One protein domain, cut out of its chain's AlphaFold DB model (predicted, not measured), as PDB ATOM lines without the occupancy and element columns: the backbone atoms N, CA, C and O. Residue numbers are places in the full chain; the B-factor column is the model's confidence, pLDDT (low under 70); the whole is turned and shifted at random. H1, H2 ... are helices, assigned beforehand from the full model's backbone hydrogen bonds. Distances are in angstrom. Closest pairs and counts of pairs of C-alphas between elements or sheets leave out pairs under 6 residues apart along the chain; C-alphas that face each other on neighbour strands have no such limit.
ATOM      1  N   GLY A   2     246.240 276.873 217.991       69.31
ATOM      2  CA  GLY A   2     245.945 276.423 219.361       69.31
ATOM      3  C   GLY A   2     247.155 276.425 220.299       69.31
ATOM      4  O   GLY A   2     248.217 275.923 219.929       69.31
ATOM      5  N   ALA A   3     246.974 276.945 221.515       75.44
ATOM      6  CA  ALA A   3     247.986 277.004 222.573       75.44
ATOM      7  C   ALA A   3     248.649 275.642 222.861       75.44
ATOM      8  O   ALA A   3     249.848 275.578 223.132       75.44
ATOM      9  N   ALA A   4     247.911 274.542 222.676       86.50
ATOM     10  CA  ALA A   4     248.424 273.177 222.779       86.50
ATOM     11  C   ALA A   4     249.611 272.885 221.840       86.50
ATOM     12  O   ALA A   4     250.583 272.254 222.251       86.50
ATOM     13  N   ALA A   5     249.566 273.355 220.589       91.44
ATOM     14  CA  ALA A   5     250.630 273.095 219.615       91.44
ATOM     15  C   ALA A   5     251.923 273.843 219.974       91.44
ATOM     16  O   ALA A   5     253.020 273.307 219.814       91.44
ATOM     17  N   VAL A   6     251.788 275.065 220.500       91.31
ATOM     18  CA  VAL A   6     252.921 275.877 220.963       91.31
ATOM     19  C   VAL A   6     253.553 275.245 222.204       91.31
ATOM     20  O   VAL A   6     254.764 275.032 222.219       91.31
ATOM     21  N   ALA A   7     252.742 274.849 223.189       90.69
ATOM     22  CA  ALA A   7     253.221 274.176 224.396       90.69
ATOM     23  C   ALA A   7     253.949 272.858 224.076       90.69
ATOM     24  O   ALA A   7     255.045 272.614 224.583       90.69
ATOM     25  N   ALA A   8     253.390 272.034 223.181       94.06
ATOM     26  CA  ALA A   8     254.030 270.797 222.737       94.06
ATOM     27  C   ALA A   8     255.401 271.068 222.100       94.06
ATOM     28  O   ALA A   8     256.392 270.422 222.447       94.06
ATOM     29  N   PHE A   9     255.477 272.053 221.199       94.81
ATOM     30  CA  PHE A   9     256.717 272.411 220.515       94.81
ATOM     31  C   PHE A   9     257.795 272.927 221.479       94.81
ATOM     32  O   PHE A   9     258.959 272.535 221.371       94.81
ATOM     33  N   GLU A  10     257.431 273.770 222.447       94.19
ATOM     34  CA  GLU A  10     258.368 274.262 223.463       94.19
ATOM     35  C   GLU A  10     258.957 273.118 224.295       94.19
ATOM     36  O   GLU A  10     260.175 273.051 224.487       94.19
ATOM     37  N   VAL A  11     258.115 272.172 224.715       95.44
ATOM     38  CA  VAL A  11     258.526 271.002 225.503       95.44
ATOM     39  C   VAL A  11     259.408 270.062 224.678       95.44
ATOM     40  O   VAL A  11     260.430 269.593 225.181       95.44
ATOM     41  N   MET A  12     259.095 269.843 223.397       95.69
ATOM     42  CA  MET A  12     259.913 269.030 222.482       95.69
ATOM     43  C   MET A  12     261.343 269.570 222.309       95.69
ATOM     44  O   MET A  12     262.282 268.798 222.099       95.69
ATOM     45  N   ARG A  13     261.546 270.891 222.412       96.19
ATOM     46  CA  ARG A  13     262.880 271.509 222.274       96.19
ATOM     47  C   ARG A  13     263.780 271.276 223.488       96.19
ATOM     48  O   ARG A  13     265.012 271.330 223.361       96.19
ATOM     49  N   MET A  14     263.202 270.998 224.656       95.81
ATOM     50  CA  MET A  14     263.959 270.813 225.892       95.81
ATOM     51  C   MET A  14     264.839 269.557 225.825       95.81
ATOM     52  O   MET A  14     264.481 268.526 225.253       95.81
ATOM     53  N   ARG A  15     266.048 269.636 226.396       94.88
ATOM     54  CA  ARG A  15     266.970 268.488 226.452       94.88
ATOM     55  C   ARG A  15     266.420 267.369 227.342       94.88
ATOM     56  O   ARG A  15     266.602 266.205 227.005       94.88
ATOM     57  N   SER A  16     265.752 267.726 228.437       92.56
ATOM     58  CA  SER A  16     265.112 266.788 229.365       92.56
ATOM     59  C   SER A  16     264.090 265.898 228.661       92.56
ATOM     60  O   SER A  16     264.142 264.688 228.825       92.56
ATOM     61  N   THR A  17     263.238 266.471 227.809       95.06
ATOM     62  CA  THR A  17     262.229 265.735 227.032       95.06
ATOM     63  C   THR A  17     262.863 264.758 226.043       95.06
ATOM     64  O   THR A  17     262.427 263.619 225.935       95.06
ATOM     65  N   ARG A  18     263.936 265.162 225.346       92.81
ATOM     66  CA  ARG A  18     264.637 264.302 224.369       92.81
ATOM     67  C   ARG A  18     265.384 263.126 224.996       92.81
ATOM     68  O   ARG A  18     265.657 262.153 224.305       92.81
ATOM     69  N   LEU A  19     265.752 263.245 226.270       95.19
ATOM     70  CA  LEU A  19     266.431 262.199 227.039       95.19
ATOM     71  C   LEU A  19     265.478 261.448 227.977       95.19
ATOM     72  O   LEU A  19     265.926 260.567 228.711       95.19
ATOM     73  N   ALA A  20     264.192 261.802 227.987       94.94
ATOM     74  CA  ALA A  20     263.199 261.117 228.793       94.94
ATOM     75  C   ALA A  20     263.024 259.679 228.294       94.94
ATOM     76  O   ALA A  20     263.088 259.413 227.095       94.94
ATOM     77  N   GLN A  21     262.772 258.757 229.222       95.69
ATOM     78  CA  GLN A  21     262.487 257.362 228.887       95.69
ATOM     79  C   GLN A  21     261.191 257.227 228.072       95.69
ATOM     80  O   GLN A  21     261.113 256.381 227.186       95.69
ATOM     81  N   ASP A  22     260.219 258.105 228.337       95.94
ATOM     82  CA  ASP A  22     259.009 258.279 227.539       95.94
ATOM     83  C   ASP A  22     258.807 259.770 227.203       95.94
ATOM     84  O   ASP A  22     258.198 260.522 227.971       95.94
ATOM     85  N   PRO A  23     259.343 260.234 226.061       94.12
ATOM     86  CA  PRO A  23     259.174 261.614 225.622       94.12
ATOM     87  C   PRO A  23     257.715 261.975 225.337       94.12
ATOM     88  O   PRO A  23     257.336 263.133 225.511       94.12
ATOM     89  N   TRP A  24     256.893 261.013 224.903       94.62
ATOM     90  CA  TRP A  24     255.507 261.280 224.535       94.62
ATOM     91  C   TRP A  24     254.658 261.567 225.771       94.62
ATOM     92  O   TRP A  24     253.925 262.553 225.764       94.62
ATOM     93  N   ALA A  25     254.846 260.811 226.856       95.75
ATOM     94  CA  ALA A  25     254.198 261.088 228.140       95.75
ATOM     95  C   ALA A  25     254.568 262.468 228.711       95.75
ATOM     96  O   ALA A  25     253.710 263.181 229.230       95.75
ATOM     97  N   VAL A  26     255.835 262.884 228.590       96.12
ATOM     98  CA  VAL A  26     256.270 264.220 229.038       96.12
ATOM     99  C   VAL A  26     255.578 265.319 228.229       96.12
ATOM    100  O   VAL A  26     255.125 266.315 228.795       96.12
ATOM    101  N   ILE A  27     255.482 265.141 226.910       95.31
ATOM    102  CA  ILE A  27     254.838 266.108 226.017       95.31
ATOM    103  C   ILE A  27     253.342 266.202 226.320       95.31
ATOM    104  O   ILE A  27     252.834 267.308 226.493       95.31
ATOM    105  N   THR A  28     252.635 265.074 226.411       95.12
ATOM    106  CA  THR A  28     251.184 265.073 226.643       95.12
ATOM    107  C   THR A  28     250.829 265.656 228.002       95.12
ATOM    108  O   THR A  28     249.930 266.489 228.075       95.12
ATOM    109  N   HIS A  29     251.580 265.321 229.053       94.69
ATOM    110  CA  HIS A  29     251.343 265.872 230.384       94.69
ATOM    111  C   HIS A  29     251.644 267.377 230.465       94.69
ATOM    112  O   HIS A  29     250.912 268.143 231.090       94.69
ATOM    113  N   ALA A  30     252.692 267.854 229.788       93.06
ATOM    114  CA  ALA A  30     252.993 269.282 229.753       93.06
ATOM    115  C   ALA A  30     251.948 270.091 228.958       93.06
ATOM    116  O   ALA A  30     251.637 271.232 229.322       93.06
ATOM    117  N   VAL A  31     251.390 269.509 227.891       94.88
ATOM    118  CA  VAL A  31     250.266 270.092 227.142       94.88
ATOM    119  C   VAL A  31     249.006 270.122 228.003       94.88
ATOM    120  O   VAL A  31     248.372 271.169 228.092       94.88
ATOM    121  N   GLU A  32     248.683 269.020 228.682       94.38
ATOM    122  CA  GLU A  32     247.565 268.924 229.626       94.38
ATOM    123  C   GLU A  32     247.640 270.021 230.695       94.38
ATOM    124  O   GLU A  32     246.711 270.816 230.831       94.38
ATOM    125  N   LEU A  33     248.778 270.144 231.389       90.88
ATOM    126  CA  LEU A  33     248.988 271.198 232.384       90.88
ATOM    127  C   LEU A  33     248.839 272.595 231.776       90.88
ATOM    128  O   LEU A  33     248.253 273.483 232.391       90.88
ATOM    129  N   SER A  34     249.359 272.810 230.568       91.44
ATOM    130  CA  SER A  34     249.241 274.109 229.902       91.44
ATOM    131  C   SER A  34     247.786 274.480 229.622       91.44
ATOM    132  O   SER A  34     247.419 275.618 229.896       91.44
ATOM    133  N   LEU A  35     246.963 273.527 229.174       91.69
ATOM    134  CA  LEU A  35     245.530 273.733 228.944       91.69
ATOM    135  C   LEU A  35     244.758 273.972 230.250       91.69
ATOM    136  O   LEU A  35     243.912 274.860 230.301       91.69
ATOM    137  N   ILE A  36     245.084 273.245 231.325       90.06
ATOM    138  CA  ILE A  36     244.482 273.454 232.656       90.06
ATOM    139  C   ILE A  36     244.774 274.868 233.175       90.06
ATOM    140  O   ILE A  36     243.909 275.525 233.751       90.06
ATOM    141  N   TYR A  37     246.000 275.358 232.994       88.81
ATOM    142  CA  TYR A  37     246.352 276.706 233.443       88.81
ATOM    143  C   TYR A  37     245.867 277.803 232.506       88.81
ATOM    144  O   TYR A  37     245.727 278.935 232.952       88.81
ATOM    145  N   GLU A  38     245.614 277.494 231.238       89.69
ATOM    146  CA  GLU A  38     244.951 278.406 230.312       89.69
ATOM    147  C   GLU A  38     243.489 278.612 230.711       89.69
ATOM    148  O   GLU A  38     243.088 279.754 230.924       89.69
ATOM    149  N   SER A  39     242.737 277.530 230.949       87.75
ATOM    150  CA  SER A  39     241.350 277.636 231.420       87.75
ATOM    151  C   SER A  39     241.260 278.326 232.784       87.75
ATOM    152  O   SER A  39     240.413 279.191 232.991       87.75
ATOM    153  N   ARG A  40     242.189 278.026 233.702       87.12
ATOM    154  CA  ARG A  40     242.262 278.706 235.002       87.12
ATOM    155  C   ARG A  40     242.655 280.179 234.885       87.12
ATOM    156  O   ARG A  40     242.200 280.997 235.676       87.12
ATOM    157  N   ALA A  41     243.522 280.534 233.942       87.81
ATOM    158  CA  ALA A  41     243.904 281.923 233.704       87.81
ATOM    159  C   ALA A  41     242.735 282.744 233.151       87.81
ATOM    160  O   ALA A  41     242.549 283.882 233.574       87.81
ATOM    161  N   GLU A  42     241.935 282.148 232.265       87.19
ATOM    162  CA  GLU A  42     240.693 282.735 231.762       87.19
ATOM    163  C   GLU A  42     239.678 282.930 232.893       87.19
ATOM    164  O   GLU A  42     239.164 284.034 233.062       87.19
ATOM    165  N   GLY A  43     239.491 281.910 233.740       85.56
ATOM    166  CA  GLY A  43     238.664 282.002 234.944       85.56
ATOM    167  C   GLY A  43     239.126 283.111 235.892       85.56
ATOM    168  O   GLY A  43     238.317 283.902 236.351       85.56
ATOM    169  N   LEU A  44     240.429 283.245 236.141       86.56
ATOM    170  CA  LEU A  44     240.987 284.252 237.056       86.56
ATOM    171  C   LEU A  44     241.257 285.624 236.413       86.56
ATOM    172  O   LEU A  44     241.778 286.509 237.095       86.56
ATOM    173  N   LEU A  45     240.966 285.804 235.120       88.25
ATOM    174  CA  LEU A  45     241.306 287.003 234.341       88.25
ATOM    175  C   LEU A  45     242.778 287.432 234.498       88.25
ATOM    176  O   LEU A  45     243.100 288.618 234.610       88.25
ATOM    177  N   CYS A  46     243.695 286.464 234.524       87.81
ATOM    178  CA  CYS A  46     245.123 286.713 234.707       87.81
ATOM    179  C   CYS A  46     245.974 286.023 233.632       87.81
ATOM    180  O   CYS A  46     245.473 285.345 232.742       87.81
ATOM    181  N   SER A  47     247.294 286.223 233.671       89.19
ATOM    182  CA  SER A  47     248.201 285.517 232.754       89.19
ATOM    183  C   SER A  47     248.372 284.044 233.153       89.19
ATOM    184  O   SER A  47     248.393 283.718 234.340       89.19
ATOM    185  N   THR A  48     248.634 283.166 232.182       87.25
ATOM    186  CA  THR A  48     248.912 281.733 232.423       87.25
ATOM    187  C   THR A  48     250.065 281.500 233.407       87.25
ATOM    188  O   THR A  48     250.014 280.596 234.238       87.25
ATOM    189  N   GLY A  49     251.098 282.351 233.377       86.69
ATOM    190  CA  GLY A  49     252.213 282.304 234.324       86.69
ATOM    191  C   GLY A  49     251.823 282.666 235.762       86.69
ATOM    192  O   GLY A  49     252.388 282.109 236.701       86.69
ATOM    193  N   GLN A  50     250.852 283.566 235.943       85.12
ATOM    194  CA  GLN A  50     250.289 283.887 237.259       85.12
ATOM    195  C   GLN A  50     249.373 282.763 237.752       85.12
ATOM    196  O   GLN A  50     249.552 282.307 238.878       85.12
ATOM    197  N   ALA A  51     248.507 282.225 236.885       86.56
ATOM    198  CA  ALA A  51     247.639 281.088 237.207       86.56
ATOM    199  C   ALA A  51     248.422 279.839 237.662       86.56
ATOM    200  O   ALA A  51     247.975 279.099 238.538       86.56
ATOM    201  N   ARG A  52     249.625 279.621 237.110       84.56
ATOM    202  CA  ARG A  52     250.553 278.565 237.554       84.56
ATOM    203  C   ARG A  52     251.079 278.790 238.971       84.56
ATOM    204  O   ARG A  52     251.219 277.832 239.722       84.56
ATOM    205  N   LYS A  53     251.383 280.038 239.346       84.56
ATOM    206  CA  LYS A  53     251.903 280.387 240.681       84.56
ATOM    207  C   LYS A  53     250.821 280.353 241.756       84.56
ATOM    208  O   LYS A  53     251.123 280.045 242.900       84.56
ATOM    209  N   SER A  54     249.576 280.645 241.388       74.31
ATOM    210  CA  SER A  54     248.418 280.592 242.282       74.31
ATOM    211  C   SER A  54     247.790 279.196 242.384       74.31
ATOM    212  O   SER A  54     246.715 279.046 242.968       74.31
ATOM    213  N   ALA A  55     248.432 278.164 241.825       70.00
ATOM    214  CA  ALA A  55     247.975 276.784 241.911       70.00
ATOM    215  C   ALA A  55     247.948 276.319 243.380       70.00
ATOM    216  O   ALA A  55     248.987 276.047 243.970       70.00
ATOM    217  N   GLY A  56     246.748 276.258 243.968       66.56
ATOM    218  CA  GLY A  56     246.527 275.898 245.377       66.56
ATOM    219  C   GLY A  56     245.958 277.026 246.242       66.56
ATOM    220  O   GLY A  56     245.630 276.792 247.398       66.56
ATOM    221  N   SER A  57     245.805 278.233 245.693       67.00
ATOM    222  CA  SER A  57     245.062 279.309 246.346       67.00
ATOM    223  C   SER A  57     243.550 279.082 246.207       67.00
ATOM    224  O   SER A  57     243.090 278.703 245.127       67.00
ATOM    225  N   GLU A  58     242.788 279.349 247.273       70.94
ATOM    226  CA  GLU A  58     241.312 279.296 247.330       70.94
ATOM    227  C   GLU A  58     240.629 280.447 246.561       70.94
ATOM    228  O   GLU A  58     239.476 280.788 246.810       70.94
ATOM    229  N   VAL A  59     241.332 281.098 245.631       67.50
ATOM    230  CA  VAL A  59     240.746 282.163 244.813       67.50
ATOM    231  C   VAL A  59     239.843 281.527 243.758       67.50
ATOM    232  O   VAL A  59     240.308 280.752 242.919       67.50
ATOM    233  N   HIS A  60     238.555 281.860 243.829       69.94
ATOM    234  CA  HIS A  60     237.537 281.441 242.871       69.94
ATOM    235  C   HIS A  60     237.680 282.159 241.526       69.94
ATOM    236  O   HIS A  60     238.224 283.262 241.450       69.94
ATOM    237  N   ASP A  61     237.135 281.541 240.478       76.62
ATOM    238  CA  ASP A  61     237.034 282.160 239.160       76.62
ATOM    239  C   ASP A  61     236.243 283.477 239.234       76.62
ATOM    240  O   ASP A  61     235.283 283.633 239.998       76.62
ATOM    241  N   ALA A  62     236.658 284.445 238.426       73.00
ATOM    242  CA  ALA A  62     236.031 285.740 238.291       73.00
ATOM    243  C   ALA A  62     234.637 285.585 237.669       73.00
ATOM    244  O   ALA A  62     234.469 285.420 236.462       73.00
ATOM    245  N   GLN A  63     233.617 285.675 238.515       70.94
ATOM    246  CA  GLN A  63     232.221 285.744 238.094       70.94
ATOM    247  C   GLN A  63     231.766 287.195 237.957       70.94
ATOM    248  O   GLN A  63     232.156 288.057 238.756       70.94
ATOM    249  N   ARG A  64     230.893 287.459 236.979       69.38
ATOM    250  CA  ARG A  64     230.243 288.766 236.829       69.38
ATOM    251  C   ARG A  64     229.319 289.033 238.014       69.38
ATOM    252  O   ARG A  64     228.727 288.117 238.576       69.38
ATOM    253  N   PHE A  65     229.159 290.310 238.359       66.38
ATOM    254  CA  PHE A  65     228.277 290.734 239.451       66.38
ATOM    255  C   PHE A  65     226.810 290.342 239.233       66.38
ATOM    256  O   PHE A  65     226.118 290.070 240.205       66.38
ATOM    257  N   SER A  66     226.355 290.294 237.977       66.88
ATOM    258  CA  SER A  66     224.984 289.937 237.588       66.88
ATOM    259  C   SER A  66     224.656 288.455 237.724       66.88
ATOM    260  O   SER A  66     223.486 288.105 237.823       66.88
ATOM    261  N   ASP A  67     225.667 287.588 237.689       73.06
ATOM    262  CA  ASP A  67     225.473 286.144 237.526       73.06
ATOM    263  C   ASP A  67     225.362 285.430 238.886       73.06
ATOM    264  O   ASP A  67     225.298 284.203 238.949       73.06
ATOM    265  N   ARG A  68     225.370 286.189 239.991       68.69
ATOM    266  CA  ARG A  68     225.313 285.663 241.359       68.69
ATOM    267  C   ARG A  68     223.873 285.606 241.859       68.69
ATOM    268  O   ARG A  68     223.134 286.576 241.744       68.69
ATOM    269  N   GLU A  69     223.515 284.483 242.480       72.88
ATOM    270  CA  GLU A  69     222.192 284.270 243.090       72.88
ATOM    271  C   GLU A  69     222.011 285.032 244.415       72.88
ATOM    272  O   GLU A  69     220.886 285.341 244.799       72.88
ATOM    273  N   ALA A  70     223.104 285.353 245.116       74.56
ATOM    274  CA  ALA A  70     223.073 286.078 246.383       74.56
ATOM    275  C   ALA A  70     223.360 287.575 246.195       74.56
ATOM    276  O   ALA A  70     224.256 287.960 245.438       74.56
ATOM    277  N   GLU A  71     222.643 288.423 246.936       72.44
ATOM    278  CA  GLU A  71     222.893 289.866 246.949       72.44
ATOM    279  C   GLU A  71     224.328 290.188 247.401       72.44
ATOM    280  O   GLU A  71     224.858 289.582 248.336       72.44
ATOM    281  N   ILE A  72     224.945 291.183 246.752       73.44
ATOM    282  CA  ILE A  72     226.360 291.563 246.935       73.44
ATOM    283  C   ILE A  72     226.689 291.888 248.398       73.44
ATOM    284  O   ILE A  72     227.785 291.573 248.865       73.44
ATOM    285  N   VAL A  73     225.732 292.470 249.127       78.62
ATOM    286  CA  VAL A  73     225.898 292.843 250.537       78.62
ATOM    287  C   VAL A  73     226.234 291.640 251.420       78.62
ATOM    288  O   VAL A  73     227.009 291.782 252.352       78.62
ATOM    289  N   ASN A  74     225.770 290.434 251.079       79.12
ATOM    290  CA  ASN A  74     225.927 289.246 251.921       79.12
ATOM    291  C   ASN A  74     227.318 288.587 251.844       79.12
ATOM    292  O   ASN A  74     227.594 287.656 252.597       79.12
ATOM    293  N   TYR A  75     228.196 289.025 250.936       73.38
ATOM    294  CA  TYR A  75     229.496 288.377 250.718       73.38
ATOM    295  C   TYR A  75     230.600 288.865 251.648       73.38
ATOM    296  O   TYR A  75     231.493 288.098 252.006       73.38
ATOM    297  N   HIS A  76     230.600 290.153 251.980       77.94
ATOM    298  CA  HIS A  76     231.673 290.734 252.767       77.94
ATOM    299  C   HIS A  76     231.156 291.927 253.572       77.94
ATOM    300  O   HIS A  76     230.513 292.805 252.996       77.94
ATOM    301  N   PRO A  77     231.508 292.038 254.865       81.75
ATOM    302  CA  PRO A  77     231.028 293.119 255.724       81.75
ATOM    303  C   PRO A  77     231.417 294.518 255.228       81.75
ATOM    304  O   PRO A  77     230.732 295.482 255.538       81.75
ATOM    305  N   ALA A  78     232.470 294.653 254.417       81.94
ATOM    306  CA  ALA A  78     232.815 295.936 253.783       81.94
ATOM    307  C   ALA A  78     231.785 296.427 252.748       81.94
ATOM    308  O   ALA A  78     231.817 297.599 252.388       81.94
ATOM    309  N   PHE A  79     230.898 295.558 252.254       76.38
ATOM    310  CA  PHE A  79     229.780 295.956 251.393       76.38
ATOM    311  C   PHE A  79     228.533 296.342 252.188       76.38
ATOM    312  O   PHE A  79     227.547 296.775 251.595       76.38
TER     313      PHE A  79
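AT A GLANCE: This is residues 2 to 79 of the 229 residues of an uncharacterized protein of Acidimicrobiales bacterium (UniProt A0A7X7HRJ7). One long helix, H3, makes the backbone of the body: H1 folds back slantwise over its first half, with the four-residue H2 at the turn between them, and the short H4 stands crosswise near its last residues. After H4 comes a long stretch with no named element, residues 54 to 79, of which residues 64 to 79 stick out as a free tail and add to the length. The printed part has 78 residues, with four named helices in the order H1, H2, H3, H4 and no named strand, and its class is all helix. The whole is extended, with a radius of gyration of the C-alphas of 17.9 A and spans of 56 by 23 by 16 A.

HOW THE PARTS SIT: Start at H3, residues 23 to 43, the hub, which touches three other helices. Look first at its residues 26 to 35, which alone touch H1, residues 3 to 13; the closest C-alphas are those of Ala 4 and Val 31, 5.7 A apart. H1 and H3 run opposite ways at a steep tilt of 38 degrees. At residues 23 to 27 H3 touches H2, residues 15 to 18, only at the corner and only just, with 3 pairs of C-alphas within 8 A; the closest are those of Thr 17 and Pro 23, 5.3 A apart. H1 and H2 are close but not clearly touching, with the C-alphas of Val 11 and Thr 17 closest at 6.6 A. Now go to residues 37 to 41 of H3, which alone touch H4, residues 48 to 53; the C-alphas of Ala 41 and Thr 48 are closest at 5.2 A, and the two helices are about perpendicular at 85 degrees. H4 is apart from H1 and from H2. In H1 and H3 every O i to N i+4 pair is within hydrogen-bond range, in H4 1 of 2 is, and H2 is too short for such a pair.

IN THESE COORDINATES: Find C-alpha 23 at (259.174, 261.614, 225.622); from there H3 runs 30.4 A to C-alpha 43 at (238.664, 282.002, 234.944). H1 begins at C-alpha 3 at (247.986, 277.004, 222.573) and is 15.9 A long. H2 measures 5.2 A and H4 8.9 A, and H4 ends at C-alpha 53 at (251.903, 280.387, 240.681).

THE WHOLE: The two C-alphas farthest apart are those of Leu 19 and Val 73, at 56.0 A. Without residues 64 to 79, the body has 62 residues and spans 42 by 23 by 14 A. The printed part has no cut, and the three links between helices are tight. Look in the B-factor column for pLDDT: its mean over the printed part is 84.8, and it is under 70 at residue 2, residues 56 to 57, 59 to 60 and 64 to 66, and residue 68.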